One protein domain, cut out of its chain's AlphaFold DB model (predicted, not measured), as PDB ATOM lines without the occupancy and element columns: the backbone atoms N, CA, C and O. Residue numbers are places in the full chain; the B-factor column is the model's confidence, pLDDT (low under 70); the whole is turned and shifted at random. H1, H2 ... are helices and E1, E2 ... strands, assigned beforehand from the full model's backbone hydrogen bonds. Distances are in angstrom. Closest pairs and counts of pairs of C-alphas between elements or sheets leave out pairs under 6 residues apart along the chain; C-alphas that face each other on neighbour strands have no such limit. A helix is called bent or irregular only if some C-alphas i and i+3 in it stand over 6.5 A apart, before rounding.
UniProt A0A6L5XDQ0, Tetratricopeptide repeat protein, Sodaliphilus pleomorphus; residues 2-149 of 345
ATOM      1  N   LYS A   2     -40.967 -48.357  36.767       45.09
ATOM      2  CA  LYS A   2     -41.917 -47.210  36.717       45.09
ATOM      3  C   LYS A   2     -41.275 -45.822  36.916       45.09
ATOM      4  O   LYS A   2     -41.627 -44.892  36.210       45.09
ATOM      5  N   LYS A   3     -40.303 -45.694  37.833       45.34
ATOM      6  CA  LYS A   3     -39.506 -44.458  38.034       45.34
ATOM      7  C   LYS A   3     -38.607 -44.140  36.826       45.34
ATOM      8  O   LYS A   3     -38.457 -42.987  36.462       45.34
ATOM      9  N   THR A   4     -38.063 -45.181  36.194       49.97
ATOM     10  CA  THR A   4     -37.222 -45.129  34.985       49.97
ATOM     11  C   THR A   4     -37.987 -44.610  33.766       49.97
ATOM     12  O   THR A   4     -37.505 -43.722  33.078       49.97
ATOM     13  N   ILE A   5     -39.200 -45.130  33.546       51.31
ATOM     14  CA  ILE A   5     -40.104 -44.708  32.467       51.31
ATOM     15  C   ILE A   5     -40.497 -43.231  32.649       51.31
ATOM     16  O   ILE A   5     -40.512 -42.473  31.687       51.31
ATOM     17  N   LEU A   6     -40.727 -42.797  33.895       44.25
ATOM     18  CA  LEU A   6     -41.036 -41.399  34.212       44.25
ATOM     19  C   LEU A   6     -39.854 -40.438  33.968       44.25
ATOM     20  O   LEU A   6     -40.079 -39.296  33.594       44.25
ATOM     21  N   LEU A   7     -38.614 -40.885  34.200       43.09
ATOM     22  CA  LEU A   7     -37.396 -40.080  34.018       43.09
ATOM     23  C   LEU A   7     -37.031 -39.904  32.536       43.09
ATOM     24  O   LEU A   7     -36.693 -38.796  32.137       43.09
ATOM     25  N   LEU A   8     -37.181 -40.955  31.720       45.41
ATOM     26  CA  LEU A   8     -37.027 -40.867  30.260       45.41
ATOM     27  C   LEU A   8     -38.089 -39.952  29.625       45.41
ATOM     28  O   LEU A   8     -37.767 -39.166  28.744       45.41
ATOM     29  N   ALA A   9     -39.329 -39.988  30.124       40.91
ATOM     30  CA  ALA A   9     -40.413 -39.125  29.649       40.91
ATOM     31  C   ALA A   9     -40.278 -37.642  30.065       40.91
ATOM     32  O   ALA A   9     -40.936 -36.786  29.481       40.91
ATOM     33  N   CYS A  10     -39.461 -37.322  31.078       37.34
ATOM     34  CA  CYS A  10     -39.217 -35.938  31.502       37.34
ATOM     35  C   CYS A  10     -38.055 -35.267  30.752       37.34
ATOM     36  O   CYS A  10     -38.026 -34.043  30.685       37.34
ATOM     37  N   ALA A  11     -37.114 -36.032  30.187       35.78
ATOM     38  CA  ALA A  11     -35.952 -35.480  29.485       35.78
ATOM     39  C   ALA A  11     -36.284 -34.899  28.092       35.78
ATOM     40  O   ALA A  11     -35.495 -34.133  27.550       35.78
ATOM     41  N   SER A  12     -37.458 -35.209  27.529       40.56
ATOM     42  CA  SER A  12     -37.889 -34.792  26.184       40.56
ATOM     43  C   SER A  12     -38.976 -33.703  26.163       40.56
ATOM     44  O   SER A  12     -39.592 -33.457  25.126       40.56
ATOM     45  N   MET A  13     -39.234 -33.011  27.278       33.47
ATOM     46  CA  MET A  13     -40.284 -31.984  27.329       33.47
ATOM     47  C   MET A  13     -39.846 -30.646  26.720       33.47
ATOM     48  O   MET A  13     -39.530 -29.720  27.453       33.47
ATOM     49  N   LEU A  14     -39.923 -30.532  25.392       34.84
ATOM     50  CA  LEU A  14     -40.257 -29.292  24.675       34.84
ATOM     51  C   LEU A  14     -40.863 -29.639  23.300       34.84
ATOM     52  O   LEU A  14     -40.245 -29.443  22.263       34.84
ATOM     53  N   ALA A  15     -42.087 -30.165  23.299       31.28
ATOM     54  CA  ALA A  15     -43.048 -30.001  22.204       31.28
ATOM     55  C   ALA A  15     -44.421 -30.473  22.695       31.28
ATOM     56  O   ALA A  15     -44.710 -31.665  22.762       31.28
ATOM     57  N   GLY A  16     -45.260 -29.523  23.102       39.75
ATOM     58  CA  GLY A  16     -46.678 -29.784  23.291       39.75
ATOM     59  C   GLY A  16     -47.385 -29.782  21.941       39.75
ATOM     60  O   GLY A  16     -47.387 -28.762  21.264       39.75
ATOM     61  N   SER A  17     -48.015 -30.894  21.581       36.75
ATOM     62  CA  SER A  17     -49.223 -30.942  20.752       36.75
ATOM     63  C   SER A  17     -49.802 -32.361  20.787       36.75
ATOM     64  O   SER A  17     -49.112 -33.333  21.092       36.75
ATOM     65  N   ALA A  18     -51.114 -32.458  20.599       41.56
ATOM     66  CA  ALA A  18     -51.892 -33.679  20.735       41.56
ATOM     67  C   ALA A  18     -51.461 -34.755  19.721       41.56
ATOM     68  O   ALA A  18     -51.715 -34.606  18.530       41.56
ATOM     69  N   TYR A  19     -50.872 -35.850  20.203       43.50
ATOM     70  CA  TYR A  19     -50.679 -37.074  19.422       43.50
ATOM     71  C   TYR A  19     -51.746 -38.105  19.808       43.50
ATOM     72  O   TYR A  19     -52.058 -38.290  20.990       43.50
ATOM     73  N   ALA A  20     -52.348 -38.745  18.807       53.47
ATOM     74  CA  ALA A  20     -53.411 -39.727  18.975       53.47
ATOM     75  C   ALA A  20     -52.839 -41.103  19.361       53.47
ATOM     76  O   ALA A  20     -51.673 -41.416  19.136       53.47
ATOM     77  N   GLN A  21     -53.673 -41.984  19.920       55.72
ATOM     78  CA  GLN A  21     -53.267 -43.342  20.317       55.72
ATOM     79  C   GLN A  21     -52.761 -44.200  19.133       55.72
ATOM     80  O   GLN A  21     -51.985 -45.136  19.342       55.72
ATOM     81  N   SER A  22     -53.155 -43.857  17.900       56.47
ATOM     82  CA  SER A  22     -52.627 -44.410  16.642       56.47
ATOM     83  C   SER A  22     -51.131 -44.158  16.454       56.47
ATOM     84  O   SER A  22     -50.437 -44.977  15.853       56.47
ATOM     85  N   ASP A  23     -50.621 -43.059  17.007       77.19
ATOM     86  CA  ASP A  23     -49.263 -42.589  16.752       77.19
ATOM     87  C   ASP A  23     -48.257 -43.379  17.603       77.19
ATOM     88  O   ASP A  23     -47.163 -43.697  17.147       77.19
ATOM     89  N   VAL A  24     -48.671 -43.827  18.795       86.50
ATOM     90  CA  VAL A  24     -47.860 -44.677  19.687       86.50
ATOM     91  C   VAL A  24     -47.666 -46.075  19.120       86.50
ATOM     92  O   VAL A  24     -46.556 -46.601  19.131       86.50
ATOM     93  N   GLU A  25     -48.744 -46.699  18.636       90.00
ATOM     94  CA  GLU A  25     -48.669 -48.045  18.066       90.00
ATOM     95  C   GLU A  25     -47.860 -48.049  16.762       90.00
ATOM     96  O   GLU A  25     -47.091 -48.984  16.530       90.00
ATOM     97  N   SER A  26     -47.997 -46.997  15.949       92.19
ATOM     98  CA  SER A  26     -47.205 -46.805  14.733       92.19
ATOM     99  C   SER A  26     -45.711 -46.685  15.048       92.19
ATOM    100  O   SER A  26     -44.917 -47.478  14.545       92.19
ATOM    101  N   LEU A  27     -45.329 -45.776  15.955       93.81
ATOM    102  CA  LEU A  27     -43.933 -45.588  16.370       93.81
ATOM    103  C   LEU A  27     -43.343 -46.849  17.016       93.81
ATOM    104  O   LEU A  27     -42.213 -47.224  16.724       93.81
ATOM    105  N   TYR A  28     -44.118 -47.556  17.844       95.38
ATOM    106  CA  TYR A  28     -43.686 -48.827  18.425       95.38
ATOM    107  C   TYR A  28     -43.411 -49.898  17.353       95.38
ATOM    108  O   TYR A  28     -42.379 -50.566  17.403       95.38
ATOM    109  N   LYS A  29     -44.292 -50.070  16.357       96.19
ATOM    110  CA  LYS A  29     -44.043 -51.025  15.259       96.19
ATOM    111  C   LYS A  29     -42.814 -50.614  14.450       96.19
ATOM    112  O   LYS A  29     -41.910 -51.420  14.255       96.19
ATOM    113  N   SER A  30     -42.759 -49.338  14.091       96.56
ATOM    114  CA  SER A  30     -41.698 -48.706  13.312       96.56
ATOM    115  C   SER A  30     -40.311 -48.847  13.957       96.56
ATOM    116  O   SER A  30     -39.347 -49.197  13.271       96.56
ATOM    117  N   GLY A  31     -40.199 -48.637  15.272       97.31
ATOM    118  CA  GLY A  31     -38.939 -48.805  16.000       97.31
ATOM    119  C   GLY A  31     -38.518 -50.271  16.124       97.31
ATOM    120  O   GLY A  31     -37.339 -50.592  15.983       97.31
ATOM    121  N   LYS A  32     -39.480 -51.186  16.311       98.19
ATOM    122  CA  LYS A  32     -39.193 -52.625  16.392       98.19
ATOM    123  C   LYS A  32     -38.713 -53.192  15.056       98.19
ATOM    124  O   LYS A  32     -37.774 -53.980  15.027       98.19
ATOM    125  N   GLU A  33     -39.347 -52.782  13.962       98.38
ATOM    126  CA  GLU A  33     -38.925 -53.132  12.603       98.38
ATOM    127  C   GLU A  33     -37.533 -52.580  12.290       98.38
ATOM    128  O   GLU A  33     -36.724 -53.287  11.696       98.38
ATOM    129  N   ALA A  34     -37.229 -51.360  12.741       98.44
ATOM    130  CA  ALA A  34     -35.914 -50.755  12.558       98.44
ATOM    131  C   ALA A  34     -34.812 -51.541  13.290       98.44
ATOM    132  O   ALA A  34     -33.828 -51.919  12.661       98.44
ATOM    133  N   PHE A  35     -34.989 -51.883  14.571       98.69
ATOM    134  CA  PHE A  35     -34.014 -52.726  15.276       98.69
ATOM    135  C   PHE A  35     -33.874 -54.117  14.647       98.69
ATOM    136  O   PHE A  35     -32.758 -54.568  14.423       98.69
ATOM    137  N   ALA A  36     -34.974 -54.755  14.239       98.50
ATOM    138  CA  ALA A  36     -34.899 -56.047  13.555       98.50
ATOM    139  C   ALA A  36     -34.148 -55.970  12.207       98.50
ATOM    140  O   ALA A  36     -33.443 -56.908  11.828       98.50
ATOM    141  N   ALA A  37     -34.298 -54.865  11.470       98.38
ATOM    142  CA  ALA A  37     -33.547 -54.622  10.244       98.38
ATOM    143  C   ALA A  37     -32.053 -54.390  10.529       98.38
ATOM    144  O   ALA A  37     -31.217 -54.950   9.821       98.38
ATOM    145  N   TYR A  38     -31.725 -53.637  11.586       98.50
ATOM    146  CA  TYR A  38     -30.351 -53.478  12.064       98.50
ATOM    147  C   TYR A  38     -29.728 -54.829  12.429       98.50
ATOM    148  O   TYR A  38     -28.697 -55.171  11.861       98.50
ATOM    149  N   ASP A  39     -30.374 -55.631  13.280       98.19
ATOM    150  CA  ASP A  39     -29.867 -56.937  13.728       98.19
ATOM    151  C   ASP A  39     -29.537 -57.856  12.548       98.19
ATOM    152  O   ASP A  39     -28.499 -58.522  12.511       98.19
ATOM    153  N   LYS A  40     -30.424 -57.873  11.546       97.94
ATOM    154  CA  LYS A  40     -30.253 -58.674  10.334       97.94
ATOM    155  C   LYS A  40     -29.011 -58.261   9.549       97.94
ATOM    156  O   LYS A  40     -28.295 -59.133   9.059       97.94
ATOM    157  N   ASP A  41     -28.787 -56.965   9.370       97.81
ATOM    158  CA  ASP A  41     -27.645 -56.473   8.603       97.81
ATOM    159  C   ASP A  41     -26.353 -56.517   9.431       97.81
ATOM    160  O   ASP A  41     -25.320 -56.937   8.917       97.81
ATOM    161  N   PHE A  42     -26.404 -56.246  10.733       96.19
ATOM    162  CA  PHE A  42     -25.249 -56.375  11.619       96.19
ATOM    163  C   PHE A  42     -24.759 -57.827  11.712       96.19
ATOM    164  O   PHE A  42     -23.561 -58.096  11.668       96.19
ATOM    165  N   ALA A  43     -25.663 -58.810  11.726       96.44
ATOM    166  CA  ALA A  43     -25.275 -60.220  11.657       96.44
ATOM    167  C   ALA A  43     -24.496 -60.559  10.370       96.44
ATOM    168  O   ALA A  43     -23.566 -61.365  10.404       96.44
ATOM    169  N   LYS A  44     -24.826 -59.925   9.236       96.75
ATOM    170  CA  LYS A  44     -24.088 -60.107   7.975       96.75
ATOM    171  C   LYS A  44     -22.677 -59.527   8.051       96.75
ATOM    172  O   LYS A  44     -21.761 -60.139   7.501       96.75
ATOM    173  N   THR A  45     -22.470 -58.408   8.754       92.38
ATOM    174  CA  THR A  45     -21.120 -57.836   8.910       92.38
ATOM    175  C   THR A  45     -20.200 -58.777   9.681       92.38
ATOM    176  O   THR A  45     -19.040 -58.923   9.309       92.38
ATOM    177  N   GLN A  46     -20.719 -59.493  10.685       90.56
ATOM    178  CA  GLN A  46     -19.957 -60.512  11.429       90.56
ATOM    179  C   GLN A  46     -19.552 -61.717  10.560       90.56
ATOM    180  O   GLN A  46     -18.625 -62.450  10.897       90.56
ATOM    181  N   LEU A  47     -20.231 -61.919   9.427       95.00
ATOM    182  CA  LEU A  47     -19.946 -62.964   8.442       95.00
ATOM    183  C   LEU A  47     -19.152 -62.443   7.232       95.00
ATOM    184  O   LEU A  47     -19.057 -63.144   6.225       95.00
ATOM    185  N   ASN A  48     -18.601 -61.222   7.304       92.62
ATOM    186  CA  ASN A  48     -17.908 -60.542   6.203       92.62
ATOM    187  C   ASN A  48     -18.747 -60.428   4.916       92.62
ATOM    188  O   ASN A  48     -18.209 -60.418   3.807       92.62
ATOM    189  N   GLN A  49     -20.072 -60.359   5.046       95.69
ATOM    190  CA  GLN A  49     -20.968 -60.155   3.912       95.69
ATOM    191  C   GLN A  49     -21.189 -58.657   3.660       95.69
ATOM    192  O   GLN A  49     -21.224 -57.871   4.610       95.69
ATOM    193  N   PRO A  50     -21.367 -58.245   2.392       93.62
ATOM    194  CA  PRO A  50     -21.619 -56.851   2.062       93.62
ATOM    195  C   PRO A  50     -22.971 -56.395   2.619       93.62
ATOM    196  O   PRO A  50     -23.984 -57.087   2.485       93.62
ATOM    197  N   VAL A  51     -22.985 -55.198   3.201       95.12
ATOM    198  CA  VAL A  51     -24.194 -54.523   3.683       95.12
ATOM    199  C   VAL A  51     -24.186 -53.063   3.262       95.12
ATOM    200  O   VAL A  51     -23.125 -52.447   3.134       95.12
ATOM    201  N   ASP A  52     -25.375 -52.490   3.103       95.81
ATOM    202  CA  ASP A  52     -25.517 -51.040   3.087       95.81
ATOM    203  C   ASP A  52     -25.320 -50.526   4.518       95.81
ATOM    204  O   ASP A  52     -26.224 -50.557   5.354       95.81
ATOM    205  N   THR A  53     -24.092 -50.098   4.811       94.44
ATOM    206  CA  THR A  53     -23.710 -49.630   6.148       94.44
ATOM    207  C   THR A  53     -24.521 -48.403   6.557       94.44
ATOM    208  O   THR A  53     -24.925 -48.302   7.712       94.44
ATOM    209  N   ALA A  54     -24.817 -47.492   5.627       94.06
ATOM    210  CA  ALA A  54     -25.592 -46.297   5.939       94.06
ATOM    211  C   ALA A  54     -27.036 -46.659   6.315       94.06
ATOM    212  O   ALA A  54     -27.548 -46.165   7.320       94.06
ATOM    213  N   ALA A  55     -27.669 -47.566   5.564       96.50
ATOM    214  CA  ALA A  55     -29.011 -48.050   5.881       96.50
ATOM    215  C   ALA A  55     -29.052 -48.821   7.213       96.50
ATOM    216  O   ALA A  55     -29.947 -48.593   8.028       96.50
ATOM    217  N   MET A  56     -28.065 -49.687   7.465       97.81
ATOM    218  CA  MET A  56     -27.953 -50.440   8.717       97.81
ATOM    219  C   MET A  56     -27.839 -49.503   9.927       97.81
ATOM    220  O   MET A  56     -28.634 -49.603  10.860       97.81
ATOM    221  N   LEU A  57     -26.896 -48.557   9.903       97.44
ATOM    222  CA  LEU A  57     -26.722 -47.600  10.998       97.44
ATOM    223  C   LEU A  57     -27.945 -46.680  11.142       97.44
ATOM    224  O   LEU A  57     -28.398 -46.415  12.256       97.44
ATOM    225  N   GLY A  58     -28.553 -46.268  10.026       95.81
ATOM    226  CA  GLY A  58     -29.807 -45.515  10.023       95.81
ATOM    227  C   GLY A  58     -30.950 -46.250  10.729       95.81
ATOM    228  O   GLY A  58     -31.708 -45.628  11.474       95.81
ATOM    229  N   ASN A  59     -31.045 -47.572  10.567       98.31
ATOM    230  CA  ASN A  59     -32.032 -48.406  11.251       98.31
ATOM    231  C   ASN A  59     -31.804 -48.472  12.769       98.31
ATOM    232  O   ASN A  59     -32.769 -48.335  13.524       98.31
ATOM    233  N   LEU A  60     -30.551 -48.585  13.227       98.50
ATOM    234  CA  LEU A  60     -30.230 -48.512  14.659       98.50
ATOM    235  C   LEU A  60     -30.724 -47.189  15.255       98.50
ATOM    236  O   LEU A  60     -31.480 -47.169  16.228       98.50
ATOM    237  N   MET A  61     -30.348 -46.074  14.624       96.25
ATOM    238  CA  MET A  61     -30.695 -44.737  15.109       96.25
ATOM    239  C   MET A  61     -32.201 -44.477  15.065       96.25
ATOM    240  O   MET A  61     -32.760 -43.867  15.980       96.25
ATOM    241  N   LYS A  62     -32.876 -44.975  14.028       95.62
ATOM    242  CA  LYS A  62     -34.329 -44.901  13.897       95.62
ATOM    243  C   LYS A  62     -35.045 -45.684  15.001       95.62
ATOM    244  O   LYS A  62     -36.016 -45.169  15.545       95.62
ATOM    245  N   GLY A  63     -34.555 -46.869  15.373       97.38
ATOM    246  CA  GLY A  63     -35.110 -47.660  16.476       97.38
ATOM    247  C   GLY A  63     -35.121 -46.894  17.800       97.38
ATOM    248  O   GLY A  63     -36.164 -46.790  18.450       97.38
ATOM    249  N   PHE A  64     -33.992 -46.268  18.154       96.19
ATOM    250  CA  PHE A  64     -33.905 -45.390  19.329       96.19
ATOM    251  C   PHE A  64     -34.863 -44.198  19.230       96.19
ATOM    252  O   PHE A  64     -35.657 -43.975  20.144       96.19
ATOM    253  N   LYS A  65     -34.835 -43.471  18.107       93.88
ATOM    254  CA  LYS A  65     -35.652 -42.269  17.893       93.88
ATOM    255  C   LYS A  65     -37.155 -42.550  17.995       93.88
ATOM    256  O   LYS A  65     -37.876 -41.809  18.665       93.88
ATOM    257  N   ASP A  66     -37.633 -43.610  17.347       94.88
ATOM    258  CA  ASP A  66     -39.054 -43.960  17.336       94.88
ATOM    259  C   ASP A  66     -39.536 -44.357  18.741       94.88
ATOM    260  O   ASP A  66     -40.620 -43.954  19.170       94.88
ATOM    261  N   PHE A  67     -38.718 -45.088  19.505       94.81
ATOM    262  CA  PHE A  67     -39.056 -45.457  20.881       94.81
ATOM    263  C   PHE A  67     -38.987 -44.283  21.854       94.81
ATOM    264  O   PHE A  67     -39.852 -44.171  22.724       94.81
ATOM    265  N   GLU A  68     -38.033 -43.372  21.697       91.31
ATOM    266  CA  GLU A  68     -37.969 -42.133  22.481       91.31
ATOM    267  C   GLU A  68     -39.205 -41.254  22.264       91.31
ATOM    268  O   GLU A  68     -39.722 -40.678  23.223       91.31
ATOM    269  N   ALA A  69     -39.728 -41.214  21.035       89.38
ATOM    270  CA  ALA A  69     -40.982 -40.539  20.720       89.38
ATOM    271  C   ALA A  69     -42.211 -41.285  21.279       89.38
ATOM    272  O   ALA A  69     -43.143 -40.657  21.784       89.38
ATOM    273  N   ALA A  70     -42.223 -42.622  21.241       90.44
ATOM    274  CA  ALA A  70     -43.362 -43.433  21.684       90.44
ATOM    275  C   ALA A  70     -43.501 -43.543  23.214       90.44
ATOM    276  O   ALA A  70     -44.618 -43.598  23.735       90.44
ATOM    277  N   LEU A  71     -42.390 -43.585  23.956       87.88
ATOM    278  CA  LEU A  71     -42.368 -43.782  25.412       87.88
ATOM    279  C   LEU A  71     -43.224 -42.786  26.216       87.88
ATOM    280  O   LEU A  71     -44.006 -43.247  27.061       87.88
ATOM    281  N   PRO A  72     -43.127 -41.456  26.011       84.12
ATOM    282  CA  PRO A  72     -43.966 -40.510  26.743       84.12
ATOM    283  C   PRO A  72     -45.451 -40.655  26.389       84.12
ATOM    284  O   PRO A  72     -46.299 -40.453  27.258       84.12
ATOM    285  N   LEU A  73     -45.771 -41.065  25.157       84.56
ATOM    286  CA  LEU A  73     -47.147 -41.223  24.688       84.56
ATOM    287  C   LEU A  73     -47.813 -42.509  25.213       84.56
ATOM    288  O   LEU A  73     -49.009 -42.519  25.499       84.56
ATOM    289  N   ASP A  74     -47.050 -43.592  25.393       83.62
ATOM    290  CA  ASP A  74     -47.540 -44.841  25.998       83.62
ATOM    291  C   ASP A  74     -47.680 -44.746  27.531       83.62
ATOM    292  O   ASP A  74     -48.385 -45.540  28.158       83.62
ATOM    293  N   SER A  75     -47.012 -43.772  28.155       76.56
ATOM    294  CA  SER A  75     -46.914 -43.615  29.609       76.56
ATOM    295  C   SER A  75     -48.052 -42.782  30.203       76.56
ATOM    296  O   SER A  75     -47.844 -41.703  30.761       76.56
ATOM    297  N   VAL A  76     -49.278 -43.307  30.159       71.12
ATOM    298  CA  VAL A  76     -50.465 -42.592  30.656       71.12
ATOM    299  C   VAL A  76     -50.520 -42.613  32.189       71.12
ATOM    300  O   VAL A  76     -50.677 -43.667  32.821       71.12
ATOM    301  N   LYS A  77     -50.411 -41.430  32.812       69.19
ATOM    302  CA  LYS A  77     -50.598 -41.246  34.262       69.19
ATOM    303  C   LYS A  77     -52.056 -41.516  34.637       69.19
ATOM    304  O   LYS A  77     -52.976 -41.058  33.971       69.19
ATOM    305  N   THR A  78     -52.269 -42.243  35.728       68.94
ATOM    306  CA  THR A  78     -53.607 -42.519  36.272       68.94
ATOM    307  C   THR A  78     -53.828 -41.777  37.586       68.94
ATOM    308  O   THR A  78     -52.875 -41.475  38.300       68.94
ATOM    309  N   ASN A  79     -55.090 -41.583  37.974       73.38
ATOM    310  CA  ASN A  79     -55.463 -40.952  39.251       73.38
ATOM    311  C   ASN A  79     -55.142 -41.820  40.489       73.38
ATOM    312  O   ASN A  79     -55.396 -41.414  41.620       73.38
ATOM    313  N   LYS A  80     -54.618 -43.041  40.307       75.88
ATOM    314  CA  LYS A  80     -54.269 -43.948  41.409       75.88
ATOM    315  C   LYS A  80     -52.814 -43.739  41.801       75.88
ATOM    316  O   LYS A  80     -51.953 -43.834  40.942       75.88
ATOM    317  N   ILE A  81     -52.515 -43.575  43.085       79.12
ATOM    318  CA  ILE A  81     -51.132 -43.469  43.573       79.12
ATOM    319  C   ILE A  81     -50.512 -44.862  43.778       79.12
ATOM    320  O   ILE A  81     -51.157 -45.804  44.255       79.12
ATOM    321  N   ASP A  82     -49.255 -45.026  43.373       73.88
ATOM    322  CA  ASP A  82     -48.445 -46.197  43.678       73.88
ATOM    323  C   ASP A  82     -47.954 -46.092  45.125       73.88
ATOM    324  O   ASP A  82     -47.132 -45.243  45.464       73.88
ATOM    325  N   LYS A  83     -48.472 -46.969  45.992       77.69
ATOM    326  CA  LYS A  83     -48.191 -46.956  47.434       77.69
ATOM    327  C   LYS A  83     -46.703 -47.122  47.775       77.69
ATOM    328  O   LYS A  83     -46.315 -46.765  48.877       77.69
ATOM    329  N   LYS A  84     -45.878 -47.664  46.866       74.56
ATOM    330  CA  LYS A  84     -44.436 -47.852  47.098       74.56
ATOM    331  C   LYS A  84     -43.609 -46.623  46.737       74.56
ATOM    332  O   LYS A  84     -42.521 -46.454  47.273       74.56
ATOM    333  N   THR A  85     -44.073 -45.803  45.796       73.44
ATOM    334  CA  THR A  85     -43.293 -44.662  45.291       73.44
ATOM    335  C   THR A  85     -43.909 -43.307  45.611       73.44
ATOM    336  O   THR A  85     -43.231 -42.305  45.419       73.44
ATOM    337  N   GLY A  86     -45.172 -43.259  46.050       77.06
ATOM    338  CA  GLY A  86     -45.916 -42.017  46.270       77.06
ATOM    339  C   GLY A  86     -46.293 -41.278  44.978       77.06
ATOM    340  O   GLY A  86     -46.823 -40.176  45.038       77.06
ATOM    341  N   LEU A  87     -46.039 -41.874  43.807       72.06
ATOM    342  CA  LEU A  87     -46.272 -41.257  42.497       72.06
ATOM    343  C   LEU A  87     -47.539 -41.809  41.829       72.06
ATOM    344  O   LEU A  87     -47.901 -42.960  42.091       72.06
ATOM    345  N   PRO A  88     -48.184 -41.057  40.916       74.75
ATOM    346  CA  PRO A  88     -49.250 -41.588  40.072       74.75
ATOM    347  C   PRO A  88     -48.833 -42.896  39.390       74.75
ATOM    348  O   PRO A  88     -47.762 -42.994  38.785       74.75
ATOM    349  N   LYS A  89     -49.679 -43.924  39.481       71.62
ATOM    350  CA  LYS A  89     -49.515 -45.175  38.743       71.62
ATOM    351  C   LYS A  89     -49.583 -44.844  37.262       71.62
ATOM    352  O   LYS A  89     -50.544 -44.229  36.810       71.62
ATOM    353  N   VAL A  90     -48.590 -45.307  36.523       72.62
ATOM    354  CA  VAL A  90     -48.544 -45.218  35.064       72.62
ATOM    355  C   VAL A  90     -49.080 -46.526  34.485       72.62
ATOM    356  O   VAL A  90     -48.690 -47.603  34.952       72.62
ATOM    357  N   LYS A  91     -49.993 -46.438  33.513       73.62
ATOM    358  CA  LYS A  91     -50.424 -47.568  32.679       73.62
ATOM    359  C   LYS A  91     -49.663 -47.482  31.357       73.62
ATOM    360  O   LYS A  91     -49.655 -46.422  30.752       73.62
ATOM    361  N   THR A  92     -49.049 -48.586  30.943       82.94
ATOM    362  CA  THR A  92     -48.236 -48.692  29.720       82.94
ATOM    363  C   THR A  92     -48.663 -49.927  28.938       82.94
ATOM    364  O   THR A  92     -48.903 -50.964  29.568       82.94
ATOM    365  N   LYS A  93     -48.735 -49.857  27.605       86.31
ATOM    366  CA  LYS A  93     -48.988 -51.019  26.735       86.31
ATOM    367  C   LYS A  93     -47.685 -51.547  26.129       86.31
ATOM    368  O   LYS A  93     -47.463 -52.752  26.168       86.31
ATOM    369  N   TYR A  94     -46.812 -50.656  25.661       90.25
ATOM    370  CA  TYR A  94     -45.598 -50.996  24.902       90.25
ATOM    371  C   TYR A  94     -44.286 -50.672  25.634       90.25
ATOM    372  O   TYR A  94     -43.246 -51.259  25.341       90.25
ATOM    373  N   SER A  95     -44.318 -49.778  26.629       89.75
ATOM    374  CA  SER A  95     -43.116 -49.189  27.242       89.75
ATOM    375  C   SER A  95     -42.126 -50.209  27.794       89.75
ATOM    376  O   SER A  95     -40.923 -49.986  27.729       89.75
ATOM    377  N   LYS A  96     -42.606 -51.333  28.345       89.19
ATOM    378  CA  LYS A  96     -41.722 -52.368  28.901       89.19
ATOM    379  C   LYS A  96     -40.845 -53.001  27.816       89.19
ATOM    380  O   LYS A  96     -39.667 -53.226  28.063       89.19
ATOM    381  N   GLU A  97     -41.420 -53.291  26.653       94.62
ATOM    382  CA  GLU A  97     -40.698 -53.907  25.539       94.62
ATOM    383  C   GLU A  97     -39.781 -52.894  24.856       94.62
ATOM    384  O   GLU A  97     -38.614 -53.202  24.654       94.62
ATOM    385  N   MET A  98     -40.257 -51.664  24.608       94.38
ATOM    386  CA  MET A  98     -39.423 -50.589  24.045       94.38
ATOM    387  C   MET A  98     -38.164 -50.364  24.888       94.38
ATOM    388  O   MET A  98     -37.055 -50.393  24.373       94.38
ATOM    389  N   VAL A  99     -38.329 -50.239  26.209       93.06
ATOM    390  CA  VAL A  99     -37.217 -50.073  27.155       93.06
ATOM    391  C   VAL A  99     -36.256 -51.266  27.139       93.06
ATOM    392  O   VAL A  99     -35.049 -51.065  27.260       93.06
ATOM    393  N   ALA A 100     -36.763 -52.494  27.013       94.88
ATOM    394  CA  ALA A 100     -35.920 -53.687  26.949       94.88
ATOM    395  C   ALA A 100     -35.118 -53.743  25.638       94.88
ATOM    396  O   ALA A 100     -33.922 -54.022  25.670       94.88
ATOM    397  N   LEU A 101     -35.751 -53.419  24.508       97.44
ATOM    398  CA  LEU A 101     -35.101 -53.367  23.200       97.44
ATOM    399  C   LEU A 101     -34.039 -52.264  23.141       97.44
ATOM    400  O   LEU A 101     -32.908 -52.553  22.768       97.44
ATOM    401  N   MET A 102     -34.351 -51.039  23.585       97.56
ATOM    402  CA  MET A 102     -33.356 -49.958  23.663       97.56
ATOM    403  C   MET A 102     -32.166 -50.357  24.534       97.56
ATOM    404  O   MET A 102     -31.028 -50.110  24.157       97.56
ATOM    405  N   ALA A 103     -32.419 -50.977  25.694       96.75
ATOM    406  CA  ALA A 103     -31.363 -51.436  26.590       96.75
ATOM    407  C   ALA A 103     -30.465 -52.503  25.942       96.75
ATOM    408  O   ALA A 103     -29.250 -52.451  26.121       96.75
ATOM    409  N   GLY A 104     -31.052 -53.426  25.172       97.31
ATOM    410  CA  GLY A 104     -30.317 -54.444  24.417       97.31
ATOM    411  C   GLY A 104     -29.370 -53.856  23.368       97.31
ATOM    412  O   GLY A 104     -28.282 -54.388  23.188       97.31
ATOM    413  N   HIS A 105     -29.735 -52.718  22.773       98.31
ATOM    414  CA  HIS A 105     -28.969 -52.071  21.704       98.31
ATOM    415  C   HIS A 105     -28.026 -50.956  22.184       98.31
ATOM    416  O   HIS A 105     -27.427 -50.255  21.370       98.31
ATOM    417  N   ILE A 106     -27.867 -50.733  23.497       97.56
ATOM    418  CA  ILE A 106     -26.933 -49.695  23.976       97.56
ATOM    419  C   ILE A 106     -25.510 -50.021  23.512       97.56
ATOM    420  O   ILE A 106     -24.804 -49.127  23.058       97.56
ATOM    421  N   GLY A 107     -25.089 -51.287  23.595       95.69
ATOM    422  CA  GLY A 107     -23.746 -51.704  23.178       95.69
ATOM    423  C   GLY A 107     -23.454 -51.417  21.701       95.69
ATOM    424  O   GLY A 107     -22.348 -50.982  21.372       95.69
ATOM    425  N   ASP A 108     -24.464 -51.561  20.844       97.62
ATOM    426  CA  ASP A 108     -24.373 -51.348  19.395       97.62
ATOM    427  C   ASP A 108     -23.996 -49.916  19.012       97.62
ATOM    428  O   ASP A 108     -23.330 -49.700  18.000       97.62
ATOM    429  N   LEU A 109     -24.333 -48.932  19.852       97.81
ATOM    430  CA  LEU A 109     -23.947 -47.536  19.636       97.81
ATOM    431  C   LEU A 109     -22.421 -47.362  19.581       97.81
ATOM    432  O   LEU A 109     -21.923 -46.523  18.837       97.81
ATOM    433  N   THR A 110     -21.648 -48.172  20.312       96.38
ATOM    434  CA  THR A 110     -20.177 -48.092  20.239       96.38
ATOM    435  C   THR A 110     -19.644 -48.582  18.895       96.38
ATOM    436  O   THR A 110     -18.784 -47.934  18.297       96.38
ATOM    437  N   ALA A 111     -20.194 -49.684  18.374       95.88
ATOM    438  CA  ALA A 111     -19.845 -50.200  17.056       95.88
ATOM    439  C   ALA A 111     -20.257 -49.207  15.961       95.88
ATOM    440  O   ALA A 111     -19.439 -48.854  15.111       95.88
ATOM    441  N   ALA A 112     -21.479 -48.677  16.041       97.81
ATOM    442  CA  ALA A 112     -21.986 -47.659  15.131       97.81
ATOM    443  C   ALA A 112     -21.124 -46.388  15.132       97.81
ATOM    444  O   ALA A 112     -20.736 -45.915  14.066       97.81
ATOM    445  N   GLY A 113     -20.746 -45.875  16.308       97.81
ATOM    446  CA  GLY A 113     -19.858 -44.717  16.433       97.81
ATOM    447  C   GLY A 113     -18.507 -44.936  15.742       97.81
ATOM    448  O   GLY A 113     -18.041 -44.066  15.006       97.81
ATOM    449  N   ASN A 114     -17.910 -46.123  15.890       96.38
ATOM    450  CA  ASN A 114     -16.663 -46.483  15.205       96.38
ATOM    451  C   ASN A 114     -16.831 -46.564  13.679       96.38
ATOM    452  O   ASN A 114     -15.962 -46.113  12.926       96.38
ATOM    453  N   MET A 115     -17.951 -47.108  13.198       96.25
ATOM    454  CA  MET A 115     -18.251 -47.169  11.764       96.25
ATOM    455  C   MET A 115     -18.454 -45.766  11.176       96.25
ATOM    456  O   MET A 115     -17.925 -45.467  10.103       96.25
ATOM    457  N   TYR A 116     -19.130 -44.875  11.904       97.81
ATOM    458  CA  TYR A 116     -19.263 -43.469  11.528       97.81
ATOM    459  C   TYR A 116     -17.913 -42.744  11.504       97.81
ATOM    460  O   TYR A 116     -17.591 -42.086  10.514       97.81
ATOM    461  N   TYR A 117     -17.084 -42.928  12.536       97.25
ATOM    462  CA  TYR A 117     -15.747 -42.334  12.611       97.25
ATOM    463  C   TYR A 117     -14.854 -42.767  11.440       97.25
ATOM    464  O   TYR A 117     -14.279 -41.932  10.744       97.25
ATOM    465  N   THR A 118     -14.777 -44.072  11.167       95.50
ATOM    466  CA  THR A 118     -13.960 -44.611  10.062       95.50
ATOM    467  C   THR A 118     -14.478 -44.184   8.686       95.50
ATOM    468  O   THR A 118     -13.684 -43.953   7.775       95.50
ATOM    469  N   SER A 119     -15.792 -43.982   8.554       95.44
ATOM    470  CA  SER A 119     -16.436 -43.437   7.351       95.44
ATOM    471  C   SER A 119     -16.390 -41.904   7.265       95.44
ATOM    472  O   SER A 119     -16.956 -41.332   6.335       95.44
ATOM    473  N   LYS A 120     -15.721 -41.225   8.212       96.69
ATOM    474  CA  LYS A 120     -15.615 -39.757   8.320       96.69
ATOM    475  C   LYS A 120     -16.957 -39.027   8.459       96.69
ATOM    476  O   LYS A 120     -17.053 -37.830   8.196       96.69
ATOM    477  N   GLN A 121     -17.992 -39.736   8.898       97.50
ATOM    478  CA  GLN A 121     -19.300 -39.187   9.253       97.50
ATOM    479  C   GLN A 121     -19.243 -38.718  10.708       97.50
ATOM    480  O   GLN A 121     -19.775 -39.342  11.624       97.50
ATOM    481  N   TYR A 122     -18.465 -37.661  10.946       98.12
ATOM    482  CA  TYR A 122     -18.103 -37.258  12.302       98.12
ATOM    483  C   TYR A 122     -19.301 -36.757  13.109       98.12
ATOM    484  O   TYR A 122     -19.358 -37.018  14.306       98.12
ATOM    485  N   ALA A 123     -20.274 -36.083  12.486       97.31
ATOM    486  CA  ALA A 123     -21.456 -35.578  13.191       97.31
ATOM    487  C   ALA A 123     -22.288 -36.718  13.788       97.31
ATOM    488  O   ALA A 123     -22.655 -36.689  14.964       97.31
ATOM    489  N   GLU A 124     -22.516 -37.757  12.994       97.06
ATOM    490  CA  GLU A 124     -23.182 -38.981  13.402       97.06
ATOM    491  C   GLU A 124     -22.344 -39.742  14.435       97.06
ATOM    492  O   GLU A 124     -22.886 -40.218  15.434       97.06
ATOM    493  N   GLY A 125     -21.022 -39.798  14.254       98.00
ATOM    494  CA  GLY A 125     -20.094 -40.414  15.203       98.00
ATOM    495  C   GLY A 125     -20.136 -39.761  16.586       98.00
ATOM    496  O   GLY A 125     -20.369 -40.453  17.577       98.00
ATOM    497  N   ALA A 126     -19.977 -38.435  16.659       98.00
ATOM    498  CA  ALA A 126     -20.056 -37.661  17.902       98.00
ATOM    499  C   ALA A 126     -21.397 -37.883  18.606       98.00
ATOM    500  O   ALA A 126     -21.433 -38.242  19.785       98.00
ATOM    501  N   TYR A 127     -22.505 -37.755  17.864       96.38
ATOM    502  CA  TYR A 127     -23.839 -38.008  18.403       96.38
ATOM    503  C   TYR A 127     -23.952 -39.421  18.985       96.38
ATOM    504  O   TYR A 127     -24.408 -39.596  20.113       96.38
ATOM    505  N   THR A 128     -23.500 -40.434  18.246       97.62
ATOM    506  CA  THR A 128     -23.653 -41.840  18.633       97.62
ATOM    507  C   THR A 128     -22.826 -42.187  19.878       97.62
ATOM    508  O   THR A 128     -23.353 -42.806  20.807       97.62
ATOM    509  N   PHE A 129     -21.567 -41.740  19.957       98.38
ATOM    510  CA  PHE A 129     -20.736 -41.934  21.151       98.38
ATOM    511  C   PHE A 129     -21.297 -41.197  22.373       98.38
ATOM    512  O   PHE A 129     -21.396 -41.780  23.457       98.38
ATOM    513  N   GLY A 130     -21.751 -39.952  22.198       96.25
ATOM    514  CA  GLY A 130     -22.402 -39.191  23.262       96.25
ATOM    515  C   GLY A 130     -23.668 -39.883  23.781       96.25
ATOM    516  O   GLY A 130     -23.838 -40.037  24.996       96.25
ATOM    517  N   ARG A 131     -24.519 -40.388  22.871       95.50
ATOM    518  CA  ARG A 131     -25.727 -41.165  23.211       95.50
ATOM    519  C   ARG A 131     -25.396 -42.434  23.982       95.50
ATOM    520  O   ARG A 131     -26.084 -42.726  24.959       95.50
ATOM    521  N   TYR A 132     -24.348 -43.164  23.603       98.06
ATOM    522  CA  TYR A 132     -23.892 -44.317  24.377       98.06
ATOM    523  C   TYR A 132     -23.590 -43.926  25.828       98.06
ATOM    524  O   TYR A 132     -24.135 -44.523  26.758       98.06
ATOM    525  N   CYS A 133     -22.756 -42.900  26.027       95.75
ATOM    526  CA  CYS A 133     -22.335 -42.484  27.361       95.75
ATOM    527  C   CYS A 133     -23.499 -41.978  28.227       95.75
ATOM    528  O   CYS A 133     -23.470 -42.158  29.445       95.75
ATOM    529  N   GLU A 134     -24.520 -41.368  27.623       93.81
ATOM    530  CA  GLU A 134     -25.755 -40.978  28.305       93.81
ATOM    531  C   GLU A 134     -26.598 -42.204  28.694       93.81
ATOM    532  O   GLU A 134     -27.009 -42.364  29.848       93.81
ATOM    533  N   LEU A 135     -26.846 -43.102  27.737       95.06
ATOM    534  CA  LEU A 135     -27.753 -44.231  27.915       95.06
ATOM    535  C   LEU A 135     -27.189 -45.298  28.849       95.06
ATOM    536  O   LEU A 135     -27.951 -45.848  29.650       95.06
ATOM    537  N   ILE A 136     -25.883 -45.573  28.805       95.44
ATOM    538  CA  ILE A 136     -25.254 -46.616  29.626       95.44
ATOM    539  C   ILE A 136     -25.341 -46.308  31.129       95.44
ATOM    540  O   ILE A 136     -25.426 -47.218  31.951       95.44
ATOM    541  N   GLN A 137     -25.414 -45.026  31.494       91.25
ATOM    542  CA  GLN A 137     -25.574 -44.570  32.880       91.25
ATOM    543  C   GLN A 137     -27.046 -44.383  33.280       91.25
ATOM    544  O   GLN A 137     -27.361 -44.063  34.430       91.25
ATOM    545  N   SER A 138     -27.977 -44.576  32.342       90.00
ATOM    546  CA  SER A 138     -29.387 -44.290  32.570       90.00
ATOM    547  C   SER A 138     -30.029 -45.262  33.575       90.00
ATOM    548  O   SER A 138     -29.659 -46.439  33.681       90.00
ATOM    549  N   PRO A 139     -31.112 -44.846  34.260       88.38
ATOM    550  CA  PRO A 139     -31.925 -45.766  35.052       88.38
ATOM    551  C   PRO A 139     -32.539 -46.907  34.224       88.38
ATOM    552  O   PRO A 139     -33.015 -47.880  34.812       88.38
ATOM    553  N   MET A 140     -32.588 -46.778  32.890       90.00
ATOM    554  CA  MET A 140     -33.011 -47.830  31.962       90.00
ATOM    555  C   MET A 140     -31.953 -48.910  31.841       90.00
ATOM    556  O   MET A 140     -32.294 -50.073  32.049       90.00
ATOM    557  N   ALA A 141     -30.702 -48.537  31.576       91.88
ATOM    558  CA  ALA A 141     -29.586 -49.474  31.542       91.88
ATOM    559  C   ALA A 141     -29.524 -50.272  32.850       91.88
ATOM    560  O   ALA A 141     -29.611 -51.501  32.843       91.88
ATOM    561  N   LYS A 142     -29.560 -49.572  33.994       90.75
ATOM    562  CA  LYS A 142     -29.561 -50.206  35.322       90.75
ATOM    563  C   LYS A 142     -30.749 -51.145  35.548       90.75
ATOM    564  O   LYS A 142     -30.583 -52.221  36.110       90.75
ATOM    565  N   ALA A 143     -31.960 -50.755  35.144       88.75
ATOM    566  CA  ALA A 143     -33.157 -51.576  35.348       88.75
ATOM    567  C   ALA A 143     -33.210 -52.827  34.458       88.75
ATOM    568  O   ALA A 143     -33.976 -53.739  34.771       88.75
ATOM    569  N   ASN A 144     -32.432 -52.854  33.375       92.75
ATOM    570  CA  ASN A 144     -32.306 -53.991  32.464       92.75
ATOM    571  C   ASN A 144     -30.960 -54.715  32.617       92.75
ATOM    572  O   ASN A 144     -30.613 -55.526  31.769       92.75
ATOM    573  N   ASN A 145     -30.223 -54.449  33.702       94.88
ATOM    574  CA  ASN A 145     -28.931 -55.072  34.003       94.88
ATOM    575  C   ASN A 145     -27.889 -54.911  32.882       94.88
ATOM    576  O   ASN A 145     -27.045 -55.785  32.697       94.88
ATOM    577  N   VAL A 146     -27.935 -53.802  32.138       94.69
ATOM    578  CA  VAL A 146     -26.890 -53.483  31.161       94.69
ATOM    579  C   VAL A 146     -25.609 -53.178  31.932       94.69
ATOM    580  O   VAL A 146     -25.599 -52.323  32.821       94.69
ATOM    581  N   GLN A 147     -24.544 -53.909  31.619       94.12
ATOM    582  CA  GLN A 147     -23.265 -53.766  32.296       94.12
ATOM    583  C   GLN A 147     -22.586 -52.465  31.867       94.12
ATOM    584  O   GLN A 147     -22.274 -52.274  30.694       94.12
ATOM    585  N   VAL A 148     -22.327 -51.587  32.834       93.38
ATOM    586  CA  VAL A 148     -21.486 -50.407  32.620       93.38
ATOM    587  C   VAL A 148     -20.039 -50.889  32.465       93.38
ATOM    588  O   VAL A 148     -19.581 -51.669  33.308       93.38
ATOM    589  N   PRO A 149     -19.322 -50.495  31.401       94.75
ATOM    590  CA  PRO A 149     -17.927 -50.884  31.230       94.75
ATOM    591  C   PRO A 149     -17.024 -50.144  32.230       94.75
ATOM    592  O   PRO A 149     -17.469 -49.258  32.959       94.75
TER     593      PRO A 149
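Overview. This is residues 2 to 149 of the 345 residues of the protein "Tetratricopeptide repeat protein" of Sodaliphilus pleomorphus (UniProt A0A6L5XDQ0). A long helical hairpin, H2 and H3, makes the body, with the shorter H4 packed on it as a third helix; a strand hairpin, E1 and E2, makes one end of the long axis, and a second helical hairpin, H5 and H6, lies towards the other end. H1 and the short H7 meet each other beside H4. The printed part has 148 residues, with seven named helices and two named strands in the order H1 H2 H3 E1 E2 H4 H5 H6 H7; the sheet E1 - E2 is antiparallel and the class is mostly helix. It is compact, with a radius of gyration of the C-alphas of 16.5 A, yet elongated, spanning 53 by 34 by 27 A.

Arrangement. Start at H1, residues 2 to 10: it touches H3, residues 53 to 74, through residues 68 to 72 of H3 alone, the C-alphas of Ala 9 and Pro 72 being closest at 4.8 A. Next comes H2, residues 21 to 46, which forms a hairpin with H3: C-alphas 31 and 63 are closest at 4.0 A, at a shallow tilt of 29 degrees, opposite ways. E1, residues 76 to 81, and E2, residues 88 to 91, form an antiparallel hairpin; look for N 78 and O 89 at 2.8 A and N 89 and O 80 at 2.7 A. H4, residues 95 to 104, touches H3, closest at C-alphas 71 and 95, 5.8 A; H2, H3 and H4 are an up and down bundle, each running against the one before. H5, residues 108 to 118, and H6, residues 122 to 136, form a hairpin, closest at C-alphas 113 and 125, 4.5 A. H5 is close to but not clearly touching H3, with C-alphas 57 and 112 at 6.3 A. H7, residues 139 to 143, touches H1, with C-alphas 4 and 139 closest at 5.3 A. Every O i to N i+4 pair is within hydrogen-bond range in H1, H4, H5, H6 and H7, against 20 of 22 in H2 and 16 of 18 in H3.

Along the chain. Find C-alpha 2 at (-41.917, -47.210, 36.717), where H1 begins; it is 12.7 A long. H2 starts at C-alpha 21, (-53.267, -43.342, 20.317), and runs 38.5 A. H3 is 31.4 A long and only just irregular, with C-alphas 69 and 72 at 6.7 A. E1 measures 13.0 A, E2 9.6 A, H4 14.1 A, H5 15.5 A and H6 20.9 A. H7 measures 5.9 A and ends at C-alpha 143, (-33.157, -51.576, 35.348).

Size, cuts and confidence. The two C-alphas farthest apart are those of Asn 48 and Asn 79, 53.7 A. The printed part has no cut, and no link is long. The mean pLDDT of the printed part is 84.9; look for values under 70 at residues 2 to 22 and 77 to 78.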